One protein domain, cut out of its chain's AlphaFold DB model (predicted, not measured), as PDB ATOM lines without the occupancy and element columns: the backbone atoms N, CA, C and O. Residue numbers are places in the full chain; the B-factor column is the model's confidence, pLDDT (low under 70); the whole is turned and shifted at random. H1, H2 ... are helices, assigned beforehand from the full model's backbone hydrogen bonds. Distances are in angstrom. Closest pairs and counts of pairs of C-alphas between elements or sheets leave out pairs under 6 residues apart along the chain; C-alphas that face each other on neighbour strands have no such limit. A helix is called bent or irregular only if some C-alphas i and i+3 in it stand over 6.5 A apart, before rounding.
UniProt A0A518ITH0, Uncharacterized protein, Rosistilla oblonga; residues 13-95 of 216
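AT A GLANCE: This is residues 13 to 95 of the 216 residues of an uncharacterized protein of Rosistilla oblonga (UniProt A0A518ITH0). The long helix H2 packs between two others, with H4 crossing it on one side and H5 running slantwise back along it on another, while H4 and H5 stay apart. Short helices sit at the two ends: H1 by the end of H4, and H3 by the start of H5; residues 70 to 78 cross from H4 to H5 on the side away from H2. The printed part has 83 residues with five named helices, H1 to H5 in order, and no named strand; the class is all helix. It is compact, with a radius of gyration of the C-alphas of 11.8 A and spans of 34 by 23 by 23 A.

HOW THE PARTS SIT: H2, residues 23 to 40, touches H5, residues 79 to 93, at a steep tilt of 41 degrees, opposite ways; their closest C-alphas, of Asn 32 and Ala 88, are 4.9 A apart. With its residues 26 to 34 alone H2 touches H4, residues 57 to 69, about perpendicular at 75 degrees; the closest C-alphas, of Ala 30 and Thr 57, are 5.3 A apart. With residues 68 to 69 alone H4 touches H1, residues 13 to 19, about perpendicular at 87 degrees; the closest C-alphas, of Leu 18 and Leu 68, are 5.8 A apart. H3, residues 49 to 52, only just touches H5, at residue 81 alone, with 3 pairs of C-alphas within 8 A; the closest, of Ala 50 and Gly 81, are 5.4 A apart. In H1, H2 and H5 every O i to N i+4 pair is within hydrogen-bond range, in H4 6 of 9, and H3 is too short for such a pair.

IN THESE COORDINATES: H2 measures 25.3 A from C-alpha 23 at (30.456, 7.703, 22.102) to C-alpha 40, H5 21.1 A and H4 18.2 A. H4 is only just irregular: C-alphas 59 and 62 are 6.6 A apart. H1 measures 10.1 A from C-alpha 13 at (37.496, 10.916, 9.958), and H3 5.6 A. H5 ends with C-alpha 93 at (45.957, 9.811, 17.642).

THE WHOLE: The C-alphas farthest apart, of Ser 13 and Asp 46, are 35.4 A apart. The printed part has no cut and no long link. Mean pLDDT of the printed part is 93.0, and no printed residue is under 70.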
ATOM      1  N   SER A  13      37.615  11.512   8.622       95.38
ATOM      2  CA  SER A  13      37.496  10.916   9.958       95.38
ATOM      3  C   SER A  13      37.671  11.952  11.063       95.38
ATOM      4  O   SER A  13      36.825  12.038  11.956       95.38
ATOM      5  N   LEU A  14      38.709  12.794  10.974       94.81
ATOM      6  CA  LEU A  14      38.920  13.874  11.935       94.81
ATOM      7  C   LEU A  14      37.720  14.831  11.958       94.81
ATOM      8  O   LEU A  14      37.194  15.136  13.023       94.81
ATOM      9  N   ASN A  15      37.234  15.275  10.797       92.75
ATOM     10  CA  ASN A  15      36.104  16.201  10.731       92.75
ATOM     11  C   ASN A  15      34.821  15.585  11.307       92.75
ATOM     12  O   ASN A  15      34.088  16.265  12.021       92.75
ATOM     13  N   SER A  16      34.571  14.294  11.063       93.94
ATOM     14  CA  SER A  16      33.441  13.584  11.673       93.94
ATOM     15  C   SER A  16      33.544  13.560  13.197       93.94
ATOM     16  O   SER A  16      32.542  13.793  13.870       93.94
ATOM     17  N   PHE A  17      34.736  13.312  13.743       93.69
ATOM     18  CA  PHE A  17      34.972  13.334  15.186       93.69
ATOM     19  C   PHE A  17      34.765  14.729  15.788       93.69
ATOM     20  O   PHE A  17      34.159  14.862  16.842       93.69
ATOM     21  N   LEU A  18      35.198  15.781  15.094       91.50
ATOM     22  CA  LEU A  18      35.045  17.161  15.560       91.50
ATOM     23  C   LEU A  18      33.593  17.660  15.542       91.50
ATOM     24  O   LEU A  18      33.215  18.495  16.363       91.50
ATOM     25  N   GLU A  19      32.787  17.213  14.579       91.19
ATOM     26  CA  GLU A  19      31.388  17.636  14.445       91.19
ATOM     27  C   GLU A  19      30.443  16.804  15.316       91.19
ATOM     28  O   GLU A  19      29.514  17.340  15.926       91.19
ATOM     29  N   SER A  20      30.670  15.493  15.364       92.31
ATOM     30  CA  SER A  20      29.807  14.530  16.040       92.31
ATOM     31  C   SER A  20      30.628  13.299  16.440       92.31
ATOM     32  O   SER A  20      30.531  12.265  15.765       92.31
ATOM     33  N   PRO A  21      31.431  13.382  17.517       91.81
ATOM     34  CA  PRO A  21      32.250  12.258  17.947       91.81
ATOM     35  C   PRO A  21      31.356  11.065  18.299       91.81
ATOM     36  O   PRO A  21      30.264  11.234  18.851       91.81
ATOM     37  N   SER A  22      31.795   9.851  17.953       91.25
ATOM     38  CA  SER A  22      31.130   8.651  18.462       91.25
ATOM     39  C   SER A  22      31.317   8.568  19.975       91.25
ATOM     40  O   SER A  22      32.294   9.087  20.514       91.25
ATOM     41  N   GLU A  23      30.387   7.898  20.651       90.25
ATOM     42  CA  GLU A  23      30.456   7.703  22.102       90.25
ATOM     43  C   GLU A  23      31.772   7.026  22.509       90.25
ATOM     44  O   GLU A  23      32.440   7.514  23.411       90.25
ATOM     45  N   ASP A  24      32.206   6.006  21.761       92.06
ATOM     46  CA  ASP A  24      33.466   5.294  22.012       92.06
ATOM     47  C   ASP A  24      34.703   6.205  21.888       92.06
ATOM     48  O   ASP A  24      35.581   6.171  22.745       92.06
ATOM     49  N   LEU A  25      34.778   7.056  20.855       93.06
ATOM     50  CA  LEU A  25      35.934   7.943  20.663       93.06
ATOM     51  C   LEU A  25      35.939   9.108  21.649       93.06
ATOM     52  O   LEU A  25      36.999   9.535  22.102       93.06
ATOM     53  N   ALA A  26      34.762   9.629  21.982       92.56
ATOM     54  CA  ALA A  26      34.638  10.645  23.013       92.56
ATOM     55  C   ALA A  26      34.998  10.068  24.396       92.56
ATOM     56  O   ALA A  26      35.646  10.757  25.180       92.56
ATOM     57  N   ALA A  27      34.637   8.810  24.672       94.19
ATOM     58  CA  ALA A  27      35.013   8.109  25.895       94.19
ATOM     59  C   ALA A  27      36.526   7.863  25.977       94.19
ATOM     60  O   ALA A  27      37.110   8.167  27.009       94.19
ATOM     61  N   ALA A  28      37.165   7.418  24.890       95.44
ATOM     62  CA  ALA A  28      38.622   7.255  24.834       95.44
ATOM     63  C   ALA A  28      39.360   8.587  25.058       95.44
ATOM     64  O   ALA A  28      40.292   8.669  25.853       95.44
ATOM     65  N   MET A  29      38.892   9.675  24.431       95.69
ATOM     66  CA  MET A  29      39.424  11.016  24.700       95.69
ATOM     67  C   MET A  29      39.241  11.416  26.173       95.69
ATOM     68  O   MET A  29      40.145  11.992  26.773       95.69
ATOM     69  N   ALA A  30      38.078  11.126  26.763       96.62
ATOM     70  CA  ALA A  30      37.799  11.427  28.164       96.62
ATOM     71  C   ALA A  30      38.654  10.607  29.132       96.62
ATOM     72  O   ALA A  30      39.050  11.137  30.165       96.62
ATOM     73  N   GLU A  31      38.976   9.359  28.803       96.75
ATOM     74  CA  GLU A  31      39.916   8.536  29.567       96.75
ATOM     75  C   GLU A  31      41.317   9.159  29.551       96.75
ATOM     76  O   GLU A  31      41.863   9.434  30.616       96.75
ATOM     77  N   ASN A  32      41.831   9.538  28.376       96.50
ATOM     78  CA  ASN A  32      43.133  10.206  28.275       96.50
ATOM     79  C   ASN A  32      43.184  11.523  29.070       96.50
ATOM     80  O   ASN A  32      44.162  11.799  29.764       96.50
ATOM     81  N   VAL A  33      42.137  12.356  28.993       97.38
ATOM     82  CA  VAL A  33      42.079  13.603  29.777       97.38
ATOM     83  C   VAL A  33      41.993  13.303  31.275       97.38
ATOM     84  O   VAL A  33      42.690  13.951  32.047       97.38
ATOM     85  N   SER A  34      41.181  12.329  31.689       96.88
ATOM     86  CA  SER A  34      41.037  11.902  33.088       96.88
ATOM     87  C   SER A  34      42.377  11.473  33.697       96.88
ATOM     88  O   SER A  34      42.769  11.992  34.743       96.88
ATOM     89  N   GLU A  35      43.136  10.616  33.007       95.88
ATOM     90  CA  GLU A  35      44.452  10.158  33.473       95.88
ATOM     91  C   GLU A  35      45.460  11.309  33.619       95.88
ATOM     92  O   GLU A  35      46.288  11.339  34.541       95.88
ATOM     93  N   LEU A  36      45.395  12.284  32.710       95.88
ATOM     94  CA  LEU A  36      46.246  13.468  32.755       95.88
ATOM     95  C   LEU A  36      45.813  14.432  33.864       95.88
ATOM     96  O   LEU A  36      46.683  14.937  34.569       95.88
ATOM     97  N   LEU A  37      44.515  14.650  34.084       95.56
ATOM     98  CA  LEU A  37      44.015  15.447  35.212       95.56
ATOM     99  C   LEU A  37      44.540  14.889  36.540       95.56
ATOM    100  O   LEU A  37      45.139  15.633  37.312       95.56
ATOM    101  N   ASP A  38      44.452  13.573  36.751       92.00
ATOM    102  CA  ASP A  38      44.996  12.914  37.948       92.00
ATOM    103  C   ASP A  38      46.520  13.105  38.091       92.00
ATOM    104  O   ASP A  38      47.054  13.182  39.201       92.00
ATOM    105  N   SER A  39      47.242  13.206  36.972       92.00
ATOM    106  CA  SER A  39      48.696  13.427  36.953       92.00
ATOM    107  C   SER A  39      49.100  14.882  37.247       92.00
ATOM    108  O   SER A  39      50.232  15.127  37.681       92.00
ATOM    109  N   TYR A  40      48.201  15.844  37.015       89.00
ATOM    110  CA  TYR A  40      48.457  17.288  37.106       89.00
ATOM    111  C   TYR A  40      47.609  18.024  38.164       89.00
ATOM    112  O   TYR A  40      47.781  19.233  38.297       89.00
ATOM    113  N   ASP A  41      46.766  17.331  38.941       80.19
ATOM    114  CA  ASP A  41      45.770  17.891  39.885       80.19
ATOM    115  C   ASP A  41      46.304  19.037  40.775       80.19
ATOM    116  O   ASP A  41      45.693  20.093  40.894       80.19
ATOM    117  N   GLU A  42      47.511  18.902  41.333       85.81
ATOM    118  CA  GLU A  42      48.098  19.924  42.223       85.81
ATOM    119  C   GLU A  42      48.793  21.095  41.496       85.81
ATOM    120  O   GLU A  42      49.372  21.971  42.146       85.81
ATOM    121  N   GLN A  43      48.814  21.092  40.162       90.06
ATOM    122  CA  GLN A  43      49.546  22.070  39.352       90.06
ATOM    123  C   GLN A  43      48.623  23.051  38.622       90.06
ATOM    124  O   GLN A  43      49.095  24.106  38.203       90.06
ATOM    125  N   LEU A  44      47.336  22.726  38.476       90.56
ATOM    126  CA  LEU A  44      46.364  23.589  37.808       90.56
ATOM    127  C   LEU A  44      46.126  24.882  38.602       90.56
ATOM    128  O   LEU A  44      46.080  24.886  39.833       90.56
ATOM    129  N   GLU A  45      46.006  25.994  37.879       86.88
ATOM    130  CA  GLU A  45      45.724  27.306  38.463       86.88
ATOM    131  C   GLU A  45      44.228  27.434  38.807       86.88
ATOM    132  O   GLU A  45      43.381  26.855  38.132       86.88
ATOM    133  N   ASP A  46      43.891  28.222  39.838       84.62
ATOM    134  CA  ASP A  46      42.500  28.405  40.301       84.62
ATOM    135  C   ASP A  46      41.560  29.001  39.223       84.62
ATOM    136  O   ASP A  46      40.339  28.944  39.373       84.62
ATOM    137  N   ASP A  47      42.100  29.644  38.183       88.19
ATOM    138  CA  ASP A  47      41.355  30.224  37.059       88.19
ATOM    139  C   ASP A  47      41.424  29.397  35.761       88.19
ATOM    140  O   ASP A  47      40.899  29.841  34.737       88.19
ATOM    141  N   ASP A  48      42.013  28.196  35.801       91.62
ATOM    142  CA  ASP A  48      42.007  27.245  34.688       91.62
ATOM    143  C   ASP A  48      40.670  26.489  34.618       91.62
ATOM    144  O   ASP A  48      40.282  25.823  35.578       91.62
ATOM    145  N   GLU A  49      39.980  26.508  33.469       93.56
ATOM    146  CA  GLU A  49      38.757  25.707  33.293       93.56
ATOM    147  C   GLU A  49      39.016  24.206  33.516       93.56
ATOM    148  O   GLU A  49      38.116  23.501  33.972       93.56
ATOM    149  N   ALA A  50      40.232  23.713  33.243       94.75
ATOM    150  CA  ALA A  50      40.597  22.322  33.495       94.75
ATOM    151  C   ALA A  50      40.632  21.957  34.990       94.75
ATOM    152  O   ALA A  50      40.427  20.791  35.315       94.75
ATOM    153  N   ALA A  51      40.823  22.921  35.900       93.25
ATOM    154  CA  ALA A  51      40.772  22.677  37.347       93.25
ATOM    155  C   ALA A  51      39.360  22.301  37.830       93.25
ATOM    156  O   ALA A  51      39.201  21.614  38.837       93.25
ATOM    157  N   ASP A  52      38.330  22.730  37.094       94.25
ATOM    158  CA  ASP A  52      36.926  22.424  37.379       94.25
ATOM    159  C   ASP A  52      36.444  21.132  36.689       94.25
ATOM    160  O   ASP A  52      35.289  20.723  36.866       94.25
ATOM    161  N   TRP A  53      37.282  20.485  35.870       95.62
ATOM    162  CA  TRP A  53      36.896  19.259  35.174       95.62
ATOM    163  C   TRP A  53      36.846  18.069  36.136       95.62
ATOM    164  O   TRP A  53      37.753  17.876  36.945       95.62
ATOM    165  N   PRO A  54      35.800  17.227  36.059       95.12
ATOM    166  CA  PRO A  54      35.759  15.999  36.832       95.12
ATOM    167  C   PRO A  54      36.823  15.021  36.324       95.12
ATOM    168  O   PRO A  54      37.020  14.883  35.117       95.12
ATOM    169  N   SER A  55      37.455  14.287  37.240       91.25
ATOM    170  CA  SER A  55      38.372  13.206  36.874       91.25
ATOM    171  C   SER A  55      37.652  11.919  36.472       91.25
ATOM    172  O   SER A  55      38.281  11.021  35.930       91.25
ATOM    173  N   ASP A  56      36.337  11.789  36.681       94.69
ATOM    174  CA  ASP A  56      35.597  10.623  36.198       94.69
ATOM    175  C   ASP A  56      35.193  10.767  34.722       94.69
ATOM    176  O   ASP A  56      34.559  11.743  34.317       94.69
ATOM    177  N   THR A  57      35.525   9.754  33.917       95.31
ATOM    178  CA  THR A  57      35.293   9.730  32.464       95.31
ATOM    179  C   THR A  57      33.837  10.011  32.086       95.31
ATOM    180  O   THR A  57      33.581  10.759  31.144       95.31
ATOM    181  N   GLU A  58      32.869   9.442  32.816       95.56
ATOM    182  CA  GLU A  58      31.438   9.587  32.506       95.56
ATOM    183  C   GLU A  58      30.953  11.037  32.659       95.56
ATOM    184  O   GLU A  58      30.220  11.535  31.800       95.56
ATOM    185  N   SER A  59      31.367  11.734  33.720       96.81
ATOM    186  CA  SER A  59      31.009  13.142  33.934       96.81
ATOM    187  C   SER A  59      31.839  14.093  33.075       96.81
ATOM    188  O   SER A  59      31.361  15.180  32.743       96.81
ATOM    189  N   LEU A  60      33.051  13.693  32.690       96.25
ATOM    190  CA  LEU A  60      33.941  14.475  31.834       96.25
ATOM    191  C   LEU A  60      33.483  14.478  30.371       96.25
ATOM    192  O   LEU A  60      33.535  15.507  29.697       96.25
ATOM    193  N   LEU A  61      32.961  13.349  29.893       95.56
ATOM    194  CA  LEU A  61      32.493  13.147  28.524       95.56
ATOM    195  C   LEU A  61      31.646  14.307  27.952       95.56
ATOM    196  O   LEU A  61      32.008  14.836  26.896       95.56
ATOM    197  N   PRO A  62      30.548  14.763  28.596       94.94
ATOM    198  CA  PRO A  62      29.748  15.867  28.064       94.94
ATOM    199  C   PRO A  62      30.511  17.199  27.977       94.94
ATOM    200  O   PRO A  62      30.222  17.993  27.083       94.94
ATOM    201  N   ILE A  63      31.483  17.445  28.864       95.06
ATOM    202  CA  ILE A  63      32.324  18.653  28.841       95.06
ATOM    203  C   ILE A  63      33.264  18.606  27.635       95.06
ATOM    204  O   ILE A  63      33.411  19.602  26.923       95.06
ATOM    205  N   LEU A  64      33.857  17.442  27.353       94.31
ATOM    206  CA  LEU A  64      34.765  17.301  26.217       94.31
ATOM    207  C   LEU A  64      34.038  17.376  24.879       94.31
ATOM    208  O   LEU A  64      34.557  17.987  23.949       94.31
ATOM    209  N   ILE A  65      32.827  16.821  24.781       93.81
ATOM    210  CA  ILE A  65      32.007  16.947  23.568       93.81
ATOM    211  C   ILE A  65      31.707  18.425  23.269       93.81
ATOM    212  O   ILE A  65      31.849  18.850  22.122       93.81
ATOM    213  N   ASP A  66      31.347  19.221  24.283       93.44
ATOM    214  CA  ASP A  66      31.177  20.674  24.123       93.44
ATOM    215  C   ASP A  66      32.489  21.344  23.685       93.44
ATOM    216  O   ASP A  66      32.509  22.109  22.716       93.44
ATOM    217  N   ARG A  67      33.609  21.010  24.341       93.69
ATOM    218  CA  ARG A  67      34.925  21.590  24.037       93.69
ATOM    219  C   ARG A  67      35.397  21.281  22.616       93.69
ATOM    220  O   ARG A  67      35.831  22.203  21.926       93.69
ATOM    221  N   LEU A  68      35.247  20.045  22.132       92.44
ATOM    222  CA  LEU A  68      35.600  19.646  20.759       92.44
ATOM    223  C   LEU A  68      34.913  20.534  19.708       92.44
ATOM    224  O   LEU A  68      35.509  20.865  18.679       92.44
ATOM    225  N   GLN A  69      33.695  20.998  19.994       91.38
ATOM    226  CA  GLN A  69      32.919  21.855  19.100       91.38
ATOM    227  C   GLN A  69      33.320  23.337  19.160       91.38
ATOM    228  O   GLN A  69      32.982  24.093  18.237       91.38
ATOM    229  N   ARG A  70      34.074  23.776  20.179       92.31
ATOM    230  CA  ARG A  70      34.512  25.174  20.321       92.31
ATOM    231  C   ARG A  70      35.421  25.592  19.170       92.31
ATOM    232  O   ARG A  70      36.189  24.807  18.620       92.31
ATOM    233  N   LYS A  71      35.320  26.868  18.787       90.62
ATOM    234  CA  LYS A  71      36.170  27.457  17.737       90.62
ATOM    235  C   LYS A  71      37.620  27.614  18.178       90.62
ATOM    236  O   LYS A  71      38.504  27.501  17.337       90.62
ATOM    237  N   ASP A  72      37.810  27.922  19.457       92.25
ATOM    238  CA  ASP A  72      39.106  27.962  20.114       92.25
ATOM    239  C   ASP A  72      39.085  26.951  21.257       92.25
ATOM    240  O   ASP A  72      38.213  27.036  22.122       92.25
ATOM    241  N   TRP A  73      39.985  25.975  21.218       93.31
ATOM    242  CA  TRP A  73      40.097  24.938  22.244       93.31
ATOM    243  C   TRP A  73      40.851  25.396  23.493       93.31
ATOM    244  O   TRP A  73      40.697  24.783  24.546       93.31
ATOM    245  N   TYR A  74      41.639  26.466  23.381       92.31
ATOM    246  CA  TYR A  74      42.660  26.826  24.366       92.31
ATOM    247  C   TYR A  74      42.419  28.184  25.034       92.31
ATOM    248  O   TYR A  74      43.251  28.627  25.826       92.31
ATOM    249  N   ALA A  75      41.342  28.887  24.674       90.81
ATOM    250  CA  ALA A  75      41.108  30.282  25.060       90.81
ATOM    251  C   ALA A  75      40.980  30.509  26.579       90.81
ATOM    252  O   ALA A  75      41.211  31.617  27.056       90.81
ATOM    253  N   ASP A  76      40.584  29.472  27.302       91.75
ATOM    254  CA  ASP A  76      40.179  29.432  28.709       91.75
ATOM    255  C   ASP A  76      41.012  28.436  29.535       91.75
ATOM    256  O   ASP A  76      40.717  28.205  30.704       91.75
ATOM    257  N   LEU A  77      42.062  27.868  28.934       92.81
ATOM    258  CA  LEU A  77      42.978  26.941  29.591       92.81
ATOM    259  C   LEU A  77      44.260  27.662  30.020       92.81
ATOM    260  O   LEU A  77      44.799  28.486  29.265       92.81
ATOM    261  N   SER A  78      44.795  27.306  31.191       92.19
ATOM    262  CA  SER A  78      46.168  27.680  31.565       92.19
ATOM    263  C   SER A  78      47.182  26.908  30.711       92.19
ATOM    264  O   SER A  78      46.815  26.048  29.912       92.19
ATOM    265  N   GLU A  79      48.480  27.178  30.856       90.19
ATOM    266  CA  GLU A  79      49.518  26.394  30.166       90.19
ATOM    267  C   GLU A  79      49.392  24.886  30.447       90.19
ATOM    268  O   GLU A  79      49.512  24.068  29.531       90.19
ATOM    269  N   ILE A  80      49.076  24.511  31.687       92.44
ATOM    270  CA  ILE A  80      48.933  23.106  32.079       92.44
ATOM    271  C   ILE A  80      47.655  22.511  31.495       92.44
ATOM    272  O   ILE A  80      47.721  21.437  30.899       92.44
ATOM    273  N   GLY A  81      46.526  23.224  31.557       94.56
ATOM    274  CA  GLY A  81      45.285  22.800  30.905       94.56
ATOM    275  C   GLY A  81      45.461  22.577  29.399       94.56
ATOM    276  O   GLY A  81      44.988  21.577  28.855       94.56
ATOM    277  N   LYS A  82      46.221  23.447  28.715       93.00
ATOM    278  CA  LYS A  82      46.558  23.273  27.291       93.00
ATOM    279  C   LYS A  82      47.384  22.012  27.056       93.00
ATOM    280  O   LYS A  82      47.076  21.267  26.133       93.00
ATOM    281  N   ASN A  83      48.386  21.747  27.894       91.75
ATOM    282  CA  ASN A  83      49.220  20.549  27.780       91.75
ATOM    283  C   ASN A  83      48.425  19.260  28.031       91.75
ATOM    284  O   ASN A  83      48.622  18.284  27.311       91.75
ATOM    285  N   ILE A  84      47.508  19.257  29.006       95.06
ATOM    286  CA  ILE A  84      46.579  18.140  29.241       95.06
ATOM    287  C   ILE A  84      45.748  17.887  27.982       95.06
ATOM    288  O   ILE A  84      45.677  16.758  27.498       95.06
ATOM    289  N   TRP A  85      45.161  18.942  27.417       95.38
ATOM    290  CA  TRP A  85      44.330  18.837  26.223       95.38
ATOM    291  C   TRP A  85      45.105  18.332  24.999       95.38
ATOM    292  O   TRP A  85      44.670  17.387  24.338       95.38
ATOM    293  N   GLU A  86      46.263  18.930  24.700       92.75
ATOM    294  CA  GLU A  86      47.088  18.524  23.560       92.75
ATOM    295  C   GLU A  86      47.566  17.085  23.702       92.75
ATOM    296  O   GLU A  86      47.486  16.318  22.744       92.75
ATOM    297  N   ARG A  87      48.028  16.705  24.895       93.25
ATOM    298  CA  ARG A  87      48.532  15.359  25.129       93.25
ATOM    299  C   ARG A  87      47.433  14.313  25.035       93.25
ATOM    300  O   ARG A  87      47.644  13.314  24.362       93.25
ATOM    301  N   ALA A  88      46.248  14.574  25.581       95.25
ATOM    302  CA  ALA A  88      45.119  13.663  25.424       95.25
ATOM    303  C   ALA A  88      44.757  13.432  23.947       95.25
ATOM    304  O   ALA A  88      44.461  12.305  23.543       95.25
ATOM    305  N   PHE A  89      44.816  14.490  23.130       93.75
ATOM    306  CA  PHE A  89      44.557  14.402  21.695       93.75
ATOM    307  C   PHE A  89      45.663  13.636  20.953       93.75
ATOM    308  O   PHE A  89      45.363  12.805  20.095       93.75
ATOM    309  N   VAL A  90      46.931  13.882  21.296       91.94
ATOM    310  CA  VAL A  90      48.090  13.132  20.780       91.94
ATOM    311  C   VAL A  90      47.965  11.648  21.123       91.94
ATOM    312  O   VAL A  90      48.154  10.804  20.250       91.94
ATOM    313  N   ASP A  91      47.633  11.328  22.372       93.56
ATOM    314  CA  ASP A  91      47.504   9.956  22.854       93.56
ATOM    315  C   ASP A  91      46.351   9.241  22.129       93.56
ATOM    316  O   ASP A  91      46.519   8.109  21.686       93.56
ATOM    317  N   LEU A  92      45.237   9.937  21.858       94.50
ATOM    318  CA  LEU A  92      44.149   9.408  21.025       94.50
ATOM    319  C   LEU A  92      44.581   9.156  19.569       94.50
ATOM    320  O   LEU A  92      44.142   8.187  18.953       94.50
ATOM    321  N   CYS A  93      45.424  10.020  18.993       92.25
ATOM    322  CA  CYS A  93      45.957   9.811  17.642       92.25
ATOM    323  C   CYS A  93      46.916   8.613  17.575       92.25
ATOM    324  O   CYS A  93      46.938   7.916  16.564       92.25
ATOM    325  N   ASN A  94      47.699   8.391  18.635       90.50
ATOM    326  CA  ASN A  94      48.693   7.318  18.740       90.50
ATOM    327  C   ASN A  94      48.116   5.969  19.189       90.50
ATOM    328  O   ASN A  94      48.867   5.000  19.298       90.50
ATOM    329  N   ASP A  95      46.818   5.890  19.475       91.38
ATOM    330  CA  ASP A  95      46.175   4.630  19.827       91.38
ATOM    331  C   ASP A  95      46.152   3.699  18.603       91.38
ATOM    332  O   ASP A  95      45.350   3.869  17.685       91.38
TER     333      ASP A  95